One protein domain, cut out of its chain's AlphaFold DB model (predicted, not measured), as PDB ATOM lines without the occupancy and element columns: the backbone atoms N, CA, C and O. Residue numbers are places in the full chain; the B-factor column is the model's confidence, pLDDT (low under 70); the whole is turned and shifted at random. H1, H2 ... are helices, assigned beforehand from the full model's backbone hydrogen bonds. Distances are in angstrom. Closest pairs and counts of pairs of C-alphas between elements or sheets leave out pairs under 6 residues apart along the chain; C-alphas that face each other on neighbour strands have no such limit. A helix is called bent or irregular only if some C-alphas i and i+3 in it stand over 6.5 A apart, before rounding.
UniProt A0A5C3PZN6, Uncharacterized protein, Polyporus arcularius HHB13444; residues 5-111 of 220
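This is residues 5 to 111 of the 220 residues of an uncharacterized protein of Polyporus arcularius HHB13444 (UniProt A0A5C3PZN6). Two helical hairpins, H1 with H2 and H3 with H4, are laid side by side into a flat, four-helix slab in the order H3, H4, H2, H1. The long H4 packs on both H2 and H3, and its residues 103 to 111 stick out past the body. The 107 printed residues, with H1, H2, H3 and H4 along the chain and no named strand, are all helix in class. The whole is only just compact, close to loose, with a radius of gyration of the C-alphas of 15.2 A and spans of 50 by 31 by 17 A.

H4, residues 80 to 111, touches H2, residues 32 to 53, the same way at a shallow tilt of 28 degrees; their closest C-alphas, of Thr 39 and Leu 84, are 4.7 A apart. With residues 83 to 94 alone, H4 touches H3, residues 63 to 74, opposite ways at a shallow tilt of 20 degrees; the closest C-alphas, of Phe 72 and Cys 86, are 6.0 A apart. H2 touches H1, residues 5 to 22, opposite ways at a shallow tilt of 15 degrees; the closest C-alphas, of Val 17 and Arg 41, are 5.9 A apart. H1 and H4 are near each other, as are H2 and H3, while H1 and H3 are apart. Every O i to N i+4 pair is within hydrogen-bond range in H2, H3 and H4; in H1, 11 of 14 are.

H4 is 46.7 A long, from C-alpha 80 at (106.755, -13.751, 16.787) to C-alpha 111 at (60.541, -18.787, 12.637). H2 is 31.5 A, H3 16.4 A and H1 25.4 A long, H1 starting at C-alpha 5 at (77.608, -32.131, 18.456). H1 has a kink of 30 degrees near residue 16 and is only just irregular: C-alphas 17 and 20 are 7.0 A apart.

The two C-alphas farthest apart, of Thr 78 and Gly 111, are 51.0 A apart. The printed part has no cut; the link from H3 to H4 is tight, the other two are short. The mean pLDDT of the printed part is 81.7, with residues 20 to 30, 57 to 60, 104 and 106 to 111 under 70.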
ATOM      1  N   GLU A   5      76.230 -31.657  18.356       79.94
ATOM      2  CA  GLU A   5      77.608 -32.131  18.456       79.94
ATOM      3  C   GLU A   5      78.619 -31.124  17.883       79.94
ATOM      4  O   GLU A   5      79.561 -30.766  18.583       79.94
ATOM      5  N   THR A   6      78.397 -30.575  16.680       82.38
ATOM      6  CA  THR A   6      79.282 -29.545  16.095       82.38
ATOM      7  C   THR A   6      79.378 -28.310  16.991       82.38
ATOM      8  O   THR A   6      80.467 -27.781  17.205       82.38
ATOM      9  N   VAL A   7      78.251 -27.866  17.553       84.31
ATOM     10  CA  VAL A   7      78.218 -26.707  18.460       84.31
ATOM     11  C   VAL A   7      78.996 -26.994  19.747       84.31
ATOM     12  O   VAL A   7      79.769 -26.144  20.186       84.31
ATOM     13  N   SER A   8      78.842 -28.189  20.324       85.12
ATOM     14  CA  SER A   8      79.600 -28.609  21.510       85.12
ATOM     15  C   SER A   8      81.106 -28.603  21.248       85.12
ATOM     16  O   SER A   8      81.864 -28.041  22.033       85.12
ATOM     17  N   VAL A   9      81.538 -29.159  20.113       88.38
ATOM     18  CA  VAL A   9      82.959 -29.206  19.743       88.38
ATOM     19  C   VAL A   9      83.531 -27.800  19.546       88.38
ATOM     20  O   VAL A   9      84.641 -27.520  19.996       88.38
ATOM     21  N   ILE A  10      82.781 -26.888  18.920       89.69
ATOM     22  CA  ILE A  10      83.207 -25.488  18.765       89.69
ATOM     23  C   ILE A  10      83.408 -24.827  20.135       89.69
ATOM     24  O   ILE A  10      84.421 -24.160  20.341       89.69
ATOM     25  N   GLN A  11      82.493 -25.032  21.088       89.69
ATOM     26  CA  GLN A  11      82.627 -24.489  22.445       89.69
ATOM     27  C   GLN A  11      83.848 -25.058  23.179       89.69
ATOM     28  O   GLN A  11      84.592 -24.304  23.807       89.69
ATOM     29  N   ASP A  12      84.113 -26.358  23.037       89.38
ATOM     30  CA  ASP A  12      85.306 -26.989  23.607       89.38
ATOM     31  C   ASP A  12      86.596 -26.403  23.016       89.38
ATOM     32  O   ASP A  12      87.564 -26.159  23.744       89.38
ATOM     33  N   ILE A  13      86.631 -26.137  21.706       90.19
ATOM     34  CA  ILE A  13      87.779 -25.488  21.059       90.19
ATOM     35  C   ILE A  13      87.974 -24.075  21.618       90.19
ATOM     36  O   ILE A  13      89.083 -23.756  22.051       90.19
ATOM     37  N   LYS A  14      86.915 -23.254  21.673       91.44
ATOM     38  CA  LYS A  14      86.969 -21.892  22.238       91.44
ATOM     39  C   LYS A  14      87.519 -21.894  23.656       91.44
ATOM     40  O   LYS A  14      88.496 -21.204  23.944       91.44
ATOM     41  N   TYR A  15      86.972 -22.757  24.509       88.62
ATOM     42  CA  TYR A  15      87.425 -22.893  25.885       88.62
ATOM     43  C   TYR A  15      88.914 -23.260  25.969       88.62
ATOM     44  O   TYR A  15      89.652 -22.673  26.756       88.62
ATOM     45  N   ASN A  16      89.401 -24.188  25.141       85.75
ATOM     46  CA  ASN A  16      90.808 -24.606  25.162       85.75
ATOM     47  C   ASN A  16      91.787 -23.548  24.624       85.75
ATOM     48  O   ASN A  16      92.937 -23.491  25.082       85.75
ATOM     49  N   VAL A  17      91.349 -22.721  23.673       85.69
ATOM     50  CA  VAL A  17      92.140 -21.605  23.135       85.69
ATOM     51  C   VAL A  17      92.208 -20.455  24.142       85.69
ATOM     52  O   VAL A  17      93.287 -19.902  24.347       85.69
ATOM     53  N   GLU A  18      91.108 -20.147  24.834       81.06
ATOM     54  CA  GLU A  18      91.007 -18.997  25.744       81.06
ATOM     55  C   GLU A  18      91.481 -19.281  27.180       81.06
ATOM     56  O   GLU A  18      92.027 -18.399  27.846       81.06
ATOM     57  N   LYS A  19      91.357 -20.523  27.664       74.25
ATOM     58  CA  LYS A  19      91.745 -20.934  29.029       74.25
ATOM     59  C   LYS A  19      93.148 -20.491  29.485       74.25
ATOM     60  O   LYS A  19      93.279 -20.106  30.646       74.25
ATOM     61  N   PRO A  20      94.202 -20.508  28.648       67.75
ATOM     62  CA  PRO A  20      95.534 -20.050  29.052       67.75
ATOM     63  C   PRO A  20      95.597 -18.570  29.429       67.75
ATOM     64  O   PRO A  20      96.479 -18.205  30.196       67.75
ATOM     65  N   HIS A  21      94.681 -17.744  28.918       63.12
ATOM     66  CA  HIS A  21      94.593 -16.315  29.229       63.12
ATOM     67  C   HIS A  21      93.914 -16.048  30.576       63.12
ATOM     68  O   HIS A  21      94.162 -15.030  31.207       63.12
ATOM     69  N   LEU A  22      93.081 -16.980  31.048       58.91
ATOM     70  CA  LEU A  22      92.435 -16.897  32.362       58.91
ATOM     71  C   LEU A  22      93.402 -17.249  33.499       58.91
ATOM     72  O   LEU A  22      93.213 -16.845  34.646       58.91
ATOM     73  N   CYS A  23      94.469 -17.985  33.187       53.81
ATOM     74  CA  CYS A  23      95.579 -18.198  34.097       53.81
ATOM     75  C   CYS A  23      96.605 -17.076  33.873       53.81
ATOM     76  O   CYS A  23      97.553 -17.236  33.110       53.81
ATOM     77  N   GLY A  24      96.448 -15.948  34.569       54.44
ATOM     78  CA  GLY A  24      97.334 -14.770  34.475       54.44
ATOM     79  C   GLY A  24      98.804 -14.988  34.888       54.44
ATOM     80  O   GLY A  24      99.577 -14.038  34.953       54.44
ATOM     81  N   TRP A  25      99.232 -16.227  35.158       53.50
ATOM     82  CA  TRP A  25     100.633 -16.562  35.450       53.50
ATOM     83  C   TRP A  25     101.565 -16.434  34.231       53.50
ATOM     84  O   TRP A  25     102.781 -16.385  34.402       53.50
ATOM     85  N   LEU A  26     101.012 -16.359  33.013       53.38
ATOM     86  CA  LEU A  26     101.775 -16.206  31.767       53.38
ATOM     87  C   LEU A  26     101.872 -14.758  31.266       53.38
ATOM     88  O   LEU A  26     102.710 -14.486  30.406       53.38
ATOM     89  N   ASP A  27     101.086 -13.828  31.816       56.06
ATOM     90  CA  ASP A  27     101.041 -12.439  31.335       56.06
ATOM     91  C   ASP A  27     102.288 -11.622  31.730       56.06
ATOM     92  O   ASP A  27     102.613 -10.630  31.084       56.06
ATOM     93  N   GLY A  28     103.037 -12.057  32.751       54.44
ATOM     94  CA  GLY A  28     104.253 -11.375  33.223       54.44
ATOM     95  C   GLY A  28     105.567 -11.819  32.562       54.44
ATOM     96  O   GLY A  28     106.597 -11.179  32.767       54.44
ATOM     97  N   LEU A  29     105.563 -12.908  31.785       54.31
ATOM     98  CA  LEU A  29     106.754 -13.528  31.184       54.31
ATOM     99  C   LEU A  29     106.457 -13.921  29.728       54.31
ATOM    100  O   LEU A  29     106.437 -15.099  29.355       54.31
ATOM    101  N   GLU A  30     106.221 -12.926  28.871       65.88
ATOM    102  CA  GLU A  30     106.063 -13.152  27.430       65.88
ATOM    103  C   GLU A  30     107.406 -13.468  26.750       65.88
ATOM    104  O   GLU A  30     107.958 -12.687  25.976       65.88
ATOM    105  N   SER A  31     107.950 -14.650  27.032       75.50
ATOM    106  CA  SER A  31     109.031 -15.215  26.229       75.50
ATOM    107  C   SER A  31     108.574 -15.424  24.777       75.50
ATOM    108  O   SER A  31     107.405 -15.704  24.503       75.50
ATOM    109  N   ASN A  32     109.508 -15.395  23.824       78.56
ATOM    110  CA  ASN A  32     109.202 -15.743  22.428       78.56
ATOM    111  C   ASN A  32     108.562 -17.139  22.303       78.56
ATOM    112  O   ASN A  32     107.754 -17.374  21.407       78.56
ATOM    113  N   GLN A  33     108.861 -18.048  23.237       80.00
ATOM    114  CA  GLN A  33     108.236 -19.364  23.306       80.00
ATOM    115  C   GLN A  33     106.743 -19.289  23.660       80.00
ATOM    116  O   GLN A  33     105.939 -19.970  23.029       80.00
ATOM    117  N   SER A  34     106.340 -18.457  24.625       80.00
ATOM    118  CA  SER A  34     104.921 -18.317  24.987       80.00
ATOM    119  C   SER A  34     104.116 -17.573  23.920       80.00
ATOM    120  O   SER A  34     102.935 -17.867  23.731       80.00
ATOM    121  N   LYS A  35     104.744 -16.651  23.180       84.06
ATOM    122  CA  LYS A  35     104.145 -16.031  21.985       84.06
ATOM    123  C   LYS A  35     103.857 -17.083  20.914       84.06
ATOM    124  O   LYS A  35     102.706 -17.218  20.524       84.06
ATOM    125  N   ARG A  36     104.849 -17.906  20.555       84.25
ATOM    126  CA  ARG A  36     104.694 -19.011  19.588       84.25
ATOM    127  C   ARG A  36     103.587 -19.989  19.976       84.25
ATOM    128  O   ARG A  36     102.696 -20.239  19.179       84.25
ATOM    129  N   VAL A  37     103.575 -20.458  21.225       85.56
ATOM    130  CA  VAL A  37     102.537 -21.391  21.700       85.56
ATOM    131  C   VAL A  37     101.130 -20.787  21.600       85.56
ATOM    132  O   VAL A  37     100.183 -21.501  21.281       85.56
ATOM    133  N   ARG A  38     100.965 -19.485  21.868       86.06
ATOM    134  CA  ARG A  38      99.667 -18.807  21.706       86.06
ATOM    135  C   ARG A  38      99.293 -18.645  20.239       86.06
ATOM    136  O   ARG A  38      98.159 -18.938  19.883       86.06
ATOM    137  N   THR A  39     100.243 -18.234  19.402       90.12
ATOM    138  CA  THR A  39     100.067 -18.167  17.948       90.12
ATOM    139  C   THR A  39      99.546 -19.493  17.403       90.12
ATOM    140  O   THR A  39      98.521 -19.507  16.729       90.12
ATOM    141  N   ASP A  40     100.196 -20.604  17.754       89.44
ATOM    142  CA  ASP A  40      99.823 -21.932  17.267       89.44
ATOM    143  C   ASP A  40      98.409 -22.320  17.711       89.44
ATOM    144  O   ASP A  40      97.640 -22.846  16.913       89.44
ATOM    145  N   ARG A  41      98.025 -22.001  18.955       89.69
ATOM    146  CA  ARG A  41      96.670 -22.266  19.467       89.69
ATOM    147  C   ARG A  41      95.598 -21.466  18.741       89.69
ATOM    148  O   ARG A  41      94.567 -22.036  18.399       89.69
ATOM    149  N   TYR A  42      95.825 -20.173  18.520       92.69
ATOM    150  CA  TYR A  42      94.871 -19.334  17.798       92.69
ATOM    151  C   TYR A  42      94.676 -19.827  16.365       92.69
ATOM    152  O   TYR A  42      93.540 -19.944  15.913       92.69
ATOM    153  N   VAL A  43      95.764 -20.171  15.670       93.19
ATOM    154  CA  VAL A  43      95.691 -20.681  14.295       93.19
ATOM    155  C   VAL A  43      95.019 -22.050  14.247       93.19
ATOM    156  O   VAL A  43      94.086 -22.227  13.469       93.19
ATOM    157  N   ASP A  44      95.440 -22.999  15.085       92.75
ATOM    158  CA  ASP A  44      94.857 -24.346  15.150       92.75
ATOM    159  C   ASP A  44      93.360 -24.296  15.487       92.75
ATOM    160  O   ASP A  44      92.542 -24.924  14.815       92.75
ATOM    161  N   GLY A  45      92.981 -23.488  16.479       92.81
ATOM    162  CA  GLY A  45      91.585 -23.274  16.839       92.81
ATOM    163  C   GLY A  45      90.774 -22.650  15.703       92.81
ATOM    164  O   GLY A  45      89.688 -23.135  15.388       92.81
ATOM    165  N   ALA A  46      91.307 -21.606  15.062       92.88
ATOM    166  CA  ALA A  46      90.639 -20.924  13.958       92.88
ATOM    167  C   ALA A  46      90.416 -21.865  12.763       92.88
ATOM    168  O   ALA A  46      89.306 -21.927  12.241       92.88
ATOM    169  N   VAL A  47      91.438 -22.631  12.360       92.56
ATOM    170  CA  VAL A  47      91.337 -23.618  11.268       92.56
ATOM    171  C   VAL A  47      90.284 -24.678  11.588       92.56
ATOM    172  O   VAL A  47      89.403 -24.926  10.771       92.56
ATOM    173  N   LYS A  48      90.309 -25.252  12.799       92.19
ATOM    174  CA  LYS A  48      89.342 -26.283  13.207       92.19
ATOM    175  C   LYS A  48      87.905 -25.782  13.184       92.19
ATOM    176  O   LYS A  48      87.024 -26.492  12.709       92.19
ATOM    177  N   ILE A  49      87.652 -24.576  13.691       90.94
ATOM    178  CA  ILE A  49      86.298 -24.017  13.690       90.94
ATOM    179  C   ILE A  49      85.849 -23.714  12.259       90.94
ATOM    180  O   ILE A  49      84.725 -24.055  11.907       90.94
ATOM    181  N   VAL A  50      86.715 -23.161  11.407       89.56
ATOM    182  CA  VAL A  50      86.389 -22.953   9.986       89.56
ATOM    183  C   VAL A  50      86.060 -24.276   9.290       89.56
ATOM    184  O   VAL A  50      85.053 -24.352   8.589       89.56
ATOM    185  N   ASP A  51      86.831 -25.336   9.529       88.75
ATOM    186  CA  ASP A  51      86.562 -26.660   8.957       88.75
ATOM    187  C   ASP A  51      85.227 -27.247   9.439       88.75
ATOM    188  O   ASP A  51      84.463 -27.788   8.636       88.75
ATOM    189  N   LEU A  52      84.904 -27.095  10.726       87.31
ATOM    190  CA  LEU A  52      83.620 -27.524  11.291       87.31
ATOM    191  C   LEU A  52      82.441 -26.732  10.716       87.31
ATOM    192  O   LEU A  52      81.370 -27.292  10.480       87.31
ATOM    193  N   LEU A  53      82.644 -25.441  10.461       83.94
ATOM    194  CA  LEU A  53      81.637 -24.556   9.891       83.94
ATOM    195  C   LEU A  53      81.535 -24.672   8.369       83.94
ATOM    196  O   LEU A  53      80.590 -24.137   7.804       83.94
ATOM    197  N   ARG A  54      82.439 -25.380   7.682       80.19
ATOM    198  CA  ARG A  54      82.560 -25.406   6.210       80.19
ATOM    199  C   ARG A  54      81.264 -25.699   5.456       80.19
ATOM    200  O   ARG A  54      81.045 -25.146   4.381       80.19
ATOM    201  N   ASN A  55      80.391 -26.521   6.028       76.06
ATOM    202  CA  ASN A  55      79.088 -26.848   5.441       76.06
ATOM    203  C   ASN A  55      78.038 -25.729   5.611       76.06
ATOM    204  O   ASN A  55      77.023 -25.722   4.920       76.06
ATOM    205  N   GLU A  56      78.280 -24.782   6.514       70.31
ATOM    206  CA  GLU A  56      77.454 -23.603   6.822       70.31
ATOM    207  C   GLU A  56      78.043 -22.302   6.257       70.31
ATOM    208  O   GLU A  56      77.331 -21.307   6.111       70.31
ATOM    209  N   LEU A  57      79.312 -22.337   5.841       66.50
ATOM    210  CA  LEU A  57      80.003 -21.243   5.161       66.50
ATOM    211  C   LEU A  57      79.441 -20.824   3.788       66.50
ATOM    212  O   LEU A  57      79.780 -19.717   3.389       66.50
ATOM    213  N   PRO A  58      78.563 -21.553   3.055       64.12
ATOM    214  CA  PRO A  58      77.952 -20.991   1.843       64.12
ATOM    215  C   PRO A  58      77.179 -19.683   2.087       64.12
ATOM    216  O   PRO A  58      76.877 -18.964   1.138       64.12
ATOM    217  N   LEU A  59      76.847 -19.386   3.349       60.66
ATOM    218  CA  LEU A  59      76.145 -18.180   3.784       60.66
ATOM    219  C   LEU A  59      77.083 -17.012   4.153       60.66
ATOM    220  O   LEU A  59      76.595 -15.904   4.364       60.66
ATOM    221  N   VAL A  60      78.400 -17.233   4.252       68.31
ATOM    222  CA  VAL A  60      79.371 -16.248   4.760       68.31
ATOM    223  C   VAL A  60      80.598 -16.182   3.847       68.31
ATOM    224  O   VAL A  60      81.155 -17.205   3.461       68.31
ATOM    225  N   ASP A  61      81.057 -14.974   3.511       74.31
ATOM    226  CA  ASP A  61      82.278 -14.802   2.715       74.31
ATOM    227  C   ASP A  61      83.536 -15.122   3.546       74.31
ATOM    228  O   ASP A  61      83.924 -14.370   4.442       74.31
ATOM    229  N   ILE A  62      84.181 -16.249   3.234       82.88
ATOM    230  CA  ILE A  62      85.404 -16.727   3.902       82.88
ATOM    231  C   ILE A  62      86.694 -16.221   3.260       82.88
ATOM    232  O   ILE A  62      87.773 -16.471   3.795       82.88
ATOM    233  N   ARG A  63      86.622 -15.497   2.137       85.06
ATOM    234  CA  ARG A  63      87.819 -15.006   1.428       85.06
ATOM    235  C   ARG A  63      88.700 -14.150   2.323       85.06
ATOM    236  O   ARG A  63      89.921 -14.152   2.207       85.06
ATOM    237  N   GLU A  64      88.071 -13.435   3.242       85.81
ATOM    238  CA  GLU A  64      88.751 -12.570   4.191       85.81
ATOM    239  C   GLU A  64      89.480 -13.374   5.289       85.81
ATOM    240  O   GLU A  64      90.543 -12.959   5.748       85.81
ATOM    241  N   TYR A  65      88.999 -14.574   5.640       88.12
ATOM    242  CA  TYR A  65      89.778 -15.534   6.432       88.12
ATOM    243  C   TYR A  65      90.969 -16.074   5.633       88.12
ATOM    244  O   TYR A  65      92.096 -16.043   6.122       88.12
ATOM    245  N   GLU A  66      90.743 -16.518   4.393       89.62
ATOM    246  CA  GLU A  66      91.799 -17.066   3.530       89.62
ATOM    247  C   GLU A  66      92.921 -16.048   3.288       89.62
ATOM    248  O   GLU A  66      94.100 -16.390   3.368       89.62
ATOM    249  N   ARG A  67      92.568 -14.774   3.072       91.56
ATOM    250  CA  ARG A  67      93.520 -13.665   2.934       91.56
ATOM    251  C   ARG A  67      94.382 -13.501   4.187       91.56
ATOM    252  O   ARG A  67      95.600 -13.359   4.073       91.56
ATOM    253  N   ARG A  68      93.777 -13.541   5.380       89.06
ATOM    254  CA  ARG A  68      94.519 -13.467   6.652       89.06
ATOM    255  C   ARG A  68      95.396 -14.696   6.873       89.06
ATOM    256  O   ARG A  68      96.535 -14.548   7.302       89.06
ATOM    257  N   TYR A  69      94.923 -15.888   6.508       92.19
ATOM    258  CA  TYR A  69      95.728 -17.107   6.574       92.19
ATOM    259  C   TYR A  69      96.950 -17.035   5.648       92.19
ATOM    260  O   TYR A  69      98.062 -17.358   6.062       92.19
ATOM    261  N   GLN A  70      96.776 -16.539   4.419       93.12
ATOM    262  CA  GLN A  70      97.880 -16.302   3.483       93.12
ATOM    263  C   GLN A  70      98.892 -15.284   4.021       93.12
ATOM    264  O   GLN A  70     100.103 -15.482   3.909       93.12
ATOM    265  N   GLN A  71      98.407 -14.211   4.646       91.44
ATOM    266  CA  GLN A  71      99.263 -13.240   5.318       91.44
ATOM    267  C   GLN A  71     100.054 -13.906   6.452       91.44
ATOM    268  O   GLN A  71     101.271 -13.745   6.506       91.44
ATOM    269  N   PHE A  72      99.412 -14.725   7.287       92.88
ATOM    270  CA  PHE A  72     100.066 -15.446   8.378       92.88
ATOM    271  C   PHE A  72     101.197 -16.369   7.896       92.88
ATOM    272  O   PHE A  72     102.309 -16.299   8.421       92.88
ATOM    273  N   ILE A  73     100.951 -17.202   6.878       92.88
ATOM    274  CA  ILE A  73     101.967 -18.132   6.346       92.88
ATOM    275  C   ILE A  73     103.125 -17.409   5.647       92.88
ATOM    276  O   ILE A  73     104.214 -17.970   5.543       92.88
ATOM    277  N   SER A  74     102.911 -16.175   5.179       93.19
ATOM    278  CA  SER A  74     103.962 -15.360   4.558       93.19
ATOM    279  C   SER A  74     104.934 -14.746   5.573       93.19
ATOM    280  O   SER A  74     106.036 -14.340   5.200       93.19
ATOM    281  N   LEU A  75     104.555 -14.688   6.856       92.19
ATOM    282  CA  LEU A  75     105.373 -14.089   7.908       92.19
ATOM    283  C   LEU A  75     106.490 -15.048   8.375       92.19
ATOM    284  O   LEU A  75     106.210 -16.207   8.707       92.19
ATOM    285  N   PRO A  76     107.744 -14.574   8.505       92.19
ATOM    286  CA  PRO A  76     108.843 -15.372   9.052       92.19
ATOM    287  C   PRO A  76     108.573 -15.858  10.486       92.19
ATOM    288  O   PRO A  76     108.046 -15.119  11.312       92.19
ATOM    289  N   GLU A  77     109.020 -17.066  10.845       86.19
ATOM    290  CA  GLU A  77     108.897 -17.608  12.220       86.19
ATOM    291  C   GLU A  77     109.678 -16.817  13.289       86.19
ATOM    292  O   GLU A  77     109.485 -16.995  14.499       86.19
ATOM    293  N   THR A  78     110.598 -15.958  12.854       88.12
ATOM    294  CA  THR A  78     111.350 -15.042  13.716       88.12
ATOM    295  C   THR A  78     110.525 -13.825  14.138       88.12
ATOM    296  O   THR A  78     110.867 -13.197  15.135       88.12
ATOM    297  N   TRP A  79     109.432 -13.516  13.434       91.06
ATOM    298  CA  TRP A  79     108.538 -12.382  13.692       91.06
ATOM    299  C   TRP A  79     107.385 -12.817  14.601       91.06
ATOM    300  O   TRP A  79     106.230 -12.947  14.189       91.06
ATOM    301  N   SER A  80     107.718 -13.163  15.848       87.69
ATOM    302  CA  SER A  80     106.755 -13.751  16.787       87.69
ATOM    303  C   SER A  80     105.609 -12.813  17.155       87.69
ATOM    304  O   SER A  80     104.509 -13.292  17.416       87.69
ATOM    305  N   ASP A  81     105.853 -11.503  17.175       88.69
ATOM    306  CA  ASP A  81     104.847 -10.504  17.539       88.69
ATOM    307  C   ASP A  81     103.829 -10.306  16.417       88.69
ATOM    308  O   ASP A  81     102.622 -10.387  16.641       88.69
ATOM    309  N   GLU A  82     104.309 -10.157  15.187       92.69
ATOM    310  CA  GLU A  82     103.486 -10.013  13.991       92.69
ATOM    311  C   GLU A  82     102.674 -11.283  13.727       92.69
ATOM    312  O   GLU A  82     101.485 -11.210  13.410       92.69
ATOM    313  N   ARG A  83     103.281 -12.464  13.914       92.31
ATOM    314  CA  ARG A  83     102.573 -13.746  13.792       92.31
ATOM    315  C   ARG A  83     101.507 -13.911  14.865       92.31
ATOM    316  O   ARG A  83     100.422 -14.392  14.556       92.31
ATOM    317  N   LEU A  84     101.785 -13.523  16.110       90.75
ATOM    318  CA  LEU A  84     100.792 -13.548  17.183       90.75
ATOM    319  C   LEU A  84      99.638 -12.580  16.909       90.75
ATOM    320  O   LEU A  84      98.484 -12.953  17.105       90.75
ATOM    321  N   HIS A  85      99.937 -11.374  16.433       92.00
ATOM    322  CA  HIS A  85      98.923 -10.394  16.064       92.00
ATOM    323  C   HIS A  85      98.020 -10.919  14.942       92.00
ATOM    324  O   HIS A  85      96.806 -10.975  15.118       92.00
ATOM    325  N   CYS A  86      98.606 -11.409  13.847       92.81
ATOM    326  CA  CYS A  86      97.854 -11.963  12.722       92.81
ATOM    327  C   CYS A  86      97.014 -13.189  13.130       92.81
ATOM    328  O   CYS A  86      95.855 -13.313  12.737       92.81
ATOM    329  N   ALA A  87      97.555 -14.064  13.984       92.31
ATOM    330  CA  ALA A  87      96.821 -15.209  14.515       92.31
ATOM    331  C   ALA A  87      95.622 -14.799  15.388       92.31
ATOM    332  O   ALA A  87      94.568 -15.427  15.295       92.31
ATOM    333  N   ARG A  88      95.748 -13.735  16.195       92.12
ATOM    334  CA  ARG A  88      94.611 -13.167  16.941       92.12
ATOM    335  C   ARG A  88      93.547 -12.613  16.006       92.12
ATOM    336  O   ARG A  88      92.388 -12.960  16.163       92.12
ATOM    337  N   GLU A  89      93.930 -11.842  14.990       93.19
ATOM    338  CA  GLU A  89      92.963 -11.320  14.014       93.19
ATOM    339  C   GLU A  89      92.206 -12.440  13.286       93.19
ATOM    340  O   GLU A  89      91.007 -12.325  13.027       93.19
ATOM    341  N   MET A  90      92.891 -13.542  12.957       93.38
ATOM    342  CA  MET A  90      92.239 -14.727  12.401       93.38
ATOM    343  C   MET A  90      91.251 -15.354  13.387       93.38
ATOM    344  O   MET A  90      90.138 -15.697  12.992       93.38
ATOM    345  N   TRP A  91      91.658 -15.517  14.647       94.19
ATOM    346  CA  TRP A  91      90.804 -16.057  15.702       94.19
ATOM    347  C   TRP A  91      89.546 -15.206  15.898       94.19
ATOM    348  O   TRP A  91      88.437 -15.732  15.822       94.19
ATOM    349  N   ASP A  92      89.710 -13.892  16.043       92.25
ATOM    350  CA  ASP A  92      88.619 -12.938  16.249       92.25
ATOM    351  C   ASP A  92      87.629 -12.953  15.076       92.25
ATOM    352  O   ASP A  92      86.412 -12.945  15.272       92.25
ATOM    353  N   PHE A  93      88.133 -13.052  13.840       91.62
ATOM    354  CA  PHE A  93      87.278 -13.179  12.663       91.62
ATOM    355  C   PHE A  93      86.431 -14.456  12.696       91.62
ATOM    356  O   PHE A  93      85.235 -14.417  12.412       91.62
ATOM    357  N   VAL A  94      87.026 -15.589  13.069       92.06
ATOM    358  CA  VAL A  94      86.307 -16.867  13.164       92.06
ATOM    359  C   VAL A  94      85.286 -16.855  14.304       92.06
ATOM    360  O   VAL A  94      84.196 -17.407  14.146       92.06
ATOM    361  N   MET A  95      85.580 -16.176  15.417       92.31
ATOM    362  CA  MET A  95      84.606 -15.957  16.492       92.31
ATOM    363  C   MET A  95      83.394 -15.161  16.010       92.31
ATOM    364  O   MET A  95      82.265 -15.571  16.273       92.31
ATOM    365  N   ALA A  96      83.619 -14.087  15.249       90.06
ATOM    366  CA  ALA A  96      82.542 -13.285  14.679       90.06
ATOM    367  C   ALA A  96      81.678 -14.085  13.684       90.06
ATOM    368  O   ALA A  96      80.456 -13.929  13.662       90.06
ATOM    369  N   ILE A  97      82.286 -14.976  12.888       88.50
ATOM    370  CA  ILE A  97      81.540 -15.880  11.999       88.50
ATOM    371  C   ILE A  97      80.654 -16.832  12.802       88.50
ATOM    372  O   ILE A  97      79.469 -16.964  12.488       88.50
ATOM    373  N   ASP A  98      81.196 -17.508  13.818       88.50
ATOM    374  CA  ASP A  98      80.394 -18.438  14.618       88.50
ATOM    375  C   ASP A  98      79.266 -17.714  15.368       88.50
ATOM    376  O   ASP A  98      78.153 -18.230  15.430       88.50
ATOM    377  N   GLU A  99      79.506 -16.499  15.868       87.75
ATOM    378  CA  GLU A  99      78.464 -15.677  16.489       87.75
ATOM    379  C   GLU A  99      77.344 -15.345  15.492       87.75
ATOM    380  O   GLU A  99      76.171 -15.603  15.777       87.75
ATOM    381  N   LEU A 100      77.685 -14.875  14.289       84.25
ATOM    382  CA  LEU A 100      76.709 -14.584  13.237       84.25
ATOM    383  C   LEU A 100      75.879 -15.826  12.870       84.25
ATOM    384  O   LEU A 100      74.646 -15.770  12.785       84.25
ATOM    385  N   LEU A 101      76.545 -16.970  12.697       81.12
ATOM    386  CA  LEU A 101      75.875 -18.234  12.412       81.12
ATOM    387  C   LEU A 101      75.008 -18.676  13.595       81.12
ATOM    388  O   LEU A 101      73.885 -19.130  13.380       81.12
ATOM    389  N   SER A 102      75.441 -18.477  14.839       80.06
ATOM    390  CA  SER A 102      74.642 -18.780  16.030       80.06
ATOM    391  C   SER A 102      73.331 -17.986  16.083       80.06
ATOM    392  O   SER A 102      72.275 -18.570  16.339       80.06
ATOM    393  N   VAL A 103      73.349 -16.700  15.717       74.44
ATOM    394  CA  VAL A 103      72.140 -15.862  15.630       74.44
ATOM    395  C   VAL A 103      71.185 -16.380  14.550       74.44
ATOM    396  O   VAL A 103      69.969 -16.436  14.765       74.44
ATOM    397  N   SER A 104      71.717 -16.828  13.409       67.00
ATOM    398  CA  SER A 104      70.910 -17.426  12.335       67.00
ATOM    399  C   SER A 104      70.276 -18.767  12.746       67.00
ATOM    400  O   SER A 104      69.114 -19.043  12.418       67.00
ATOM    401  N   ARG A 105      70.991 -19.577  13.541       71.62
ATOM    402  CA  ARG A 105      70.496 -20.846  14.108       71.62
ATOM    403  C   ARG A 105      69.340 -20.599  15.083       71.62
ATOM    404  O   ARG A 105      68.348 -21.318  15.046       71.62
ATOM    405  N   ILE A 106      69.432 -19.560  15.914       65.81
ATOM    406  CA  ILE A 106      68.364 -19.186  16.852       65.81
ATOM    407  C   ILE A 106      67.144 -18.646  16.093       65.81
ATOM    408  O   ILE A 106      66.024 -19.096  16.322       65.81
ATOM    409  N   SER A 107      67.349 -17.732  15.144       60.94
ATOM    410  CA  SER A 107      66.254 -17.097  14.388       60.94
ATOM    411  C   SER A 107      65.436 -18.104  13.569       60.94
ATOM    412  O   SER A 107      64.211 -18.014  13.514       60.94
ATOM    413  N   SER A 108      66.095 -19.107  12.981       58.28
ATOM    414  CA  SER A 108      65.418 -20.186  12.244       58.28
ATOM    415  C   SER A 108      64.613 -21.127  13.148       58.28
ATOM    416  O   SER A 108      63.552 -21.590  12.737       58.28
ATOM    417  N   ALA A 109      65.049 -21.354  14.392       58.56
ATOM    418  CA  ALA A 109      64.303 -22.158  15.361       58.56
ATOM    419  C   ALA A 109      62.999 -21.479  15.832       58.56
ATOM    420  O   ALA A 109      62.015 -22.163  16.108       58.56
ATOM    421  N   TYR A 110      62.963 -20.141  15.890       57.62
ATOM    422  CA  TYR A 110      61.756 -19.386  16.260       57.62
ATOM    423  C   TYR A 110      60.821 -19.099  15.075       57.62
ATOM    424  O   TYR A 110      59.611 -19.013  15.272       57.62
ATOM    425  N   GLY A 111      61.345 -19.014  13.847       48.44
ATOM    426  CA  GLY A 111      60.541 -18.787  12.637       48.44
ATOM    427  C   GLY A 111      59.611 -19.946  12.253       48.44
ATOM    428  O   GLY A 111      58.635 -19.728  11.547       48.44
TER     429      GLY A 111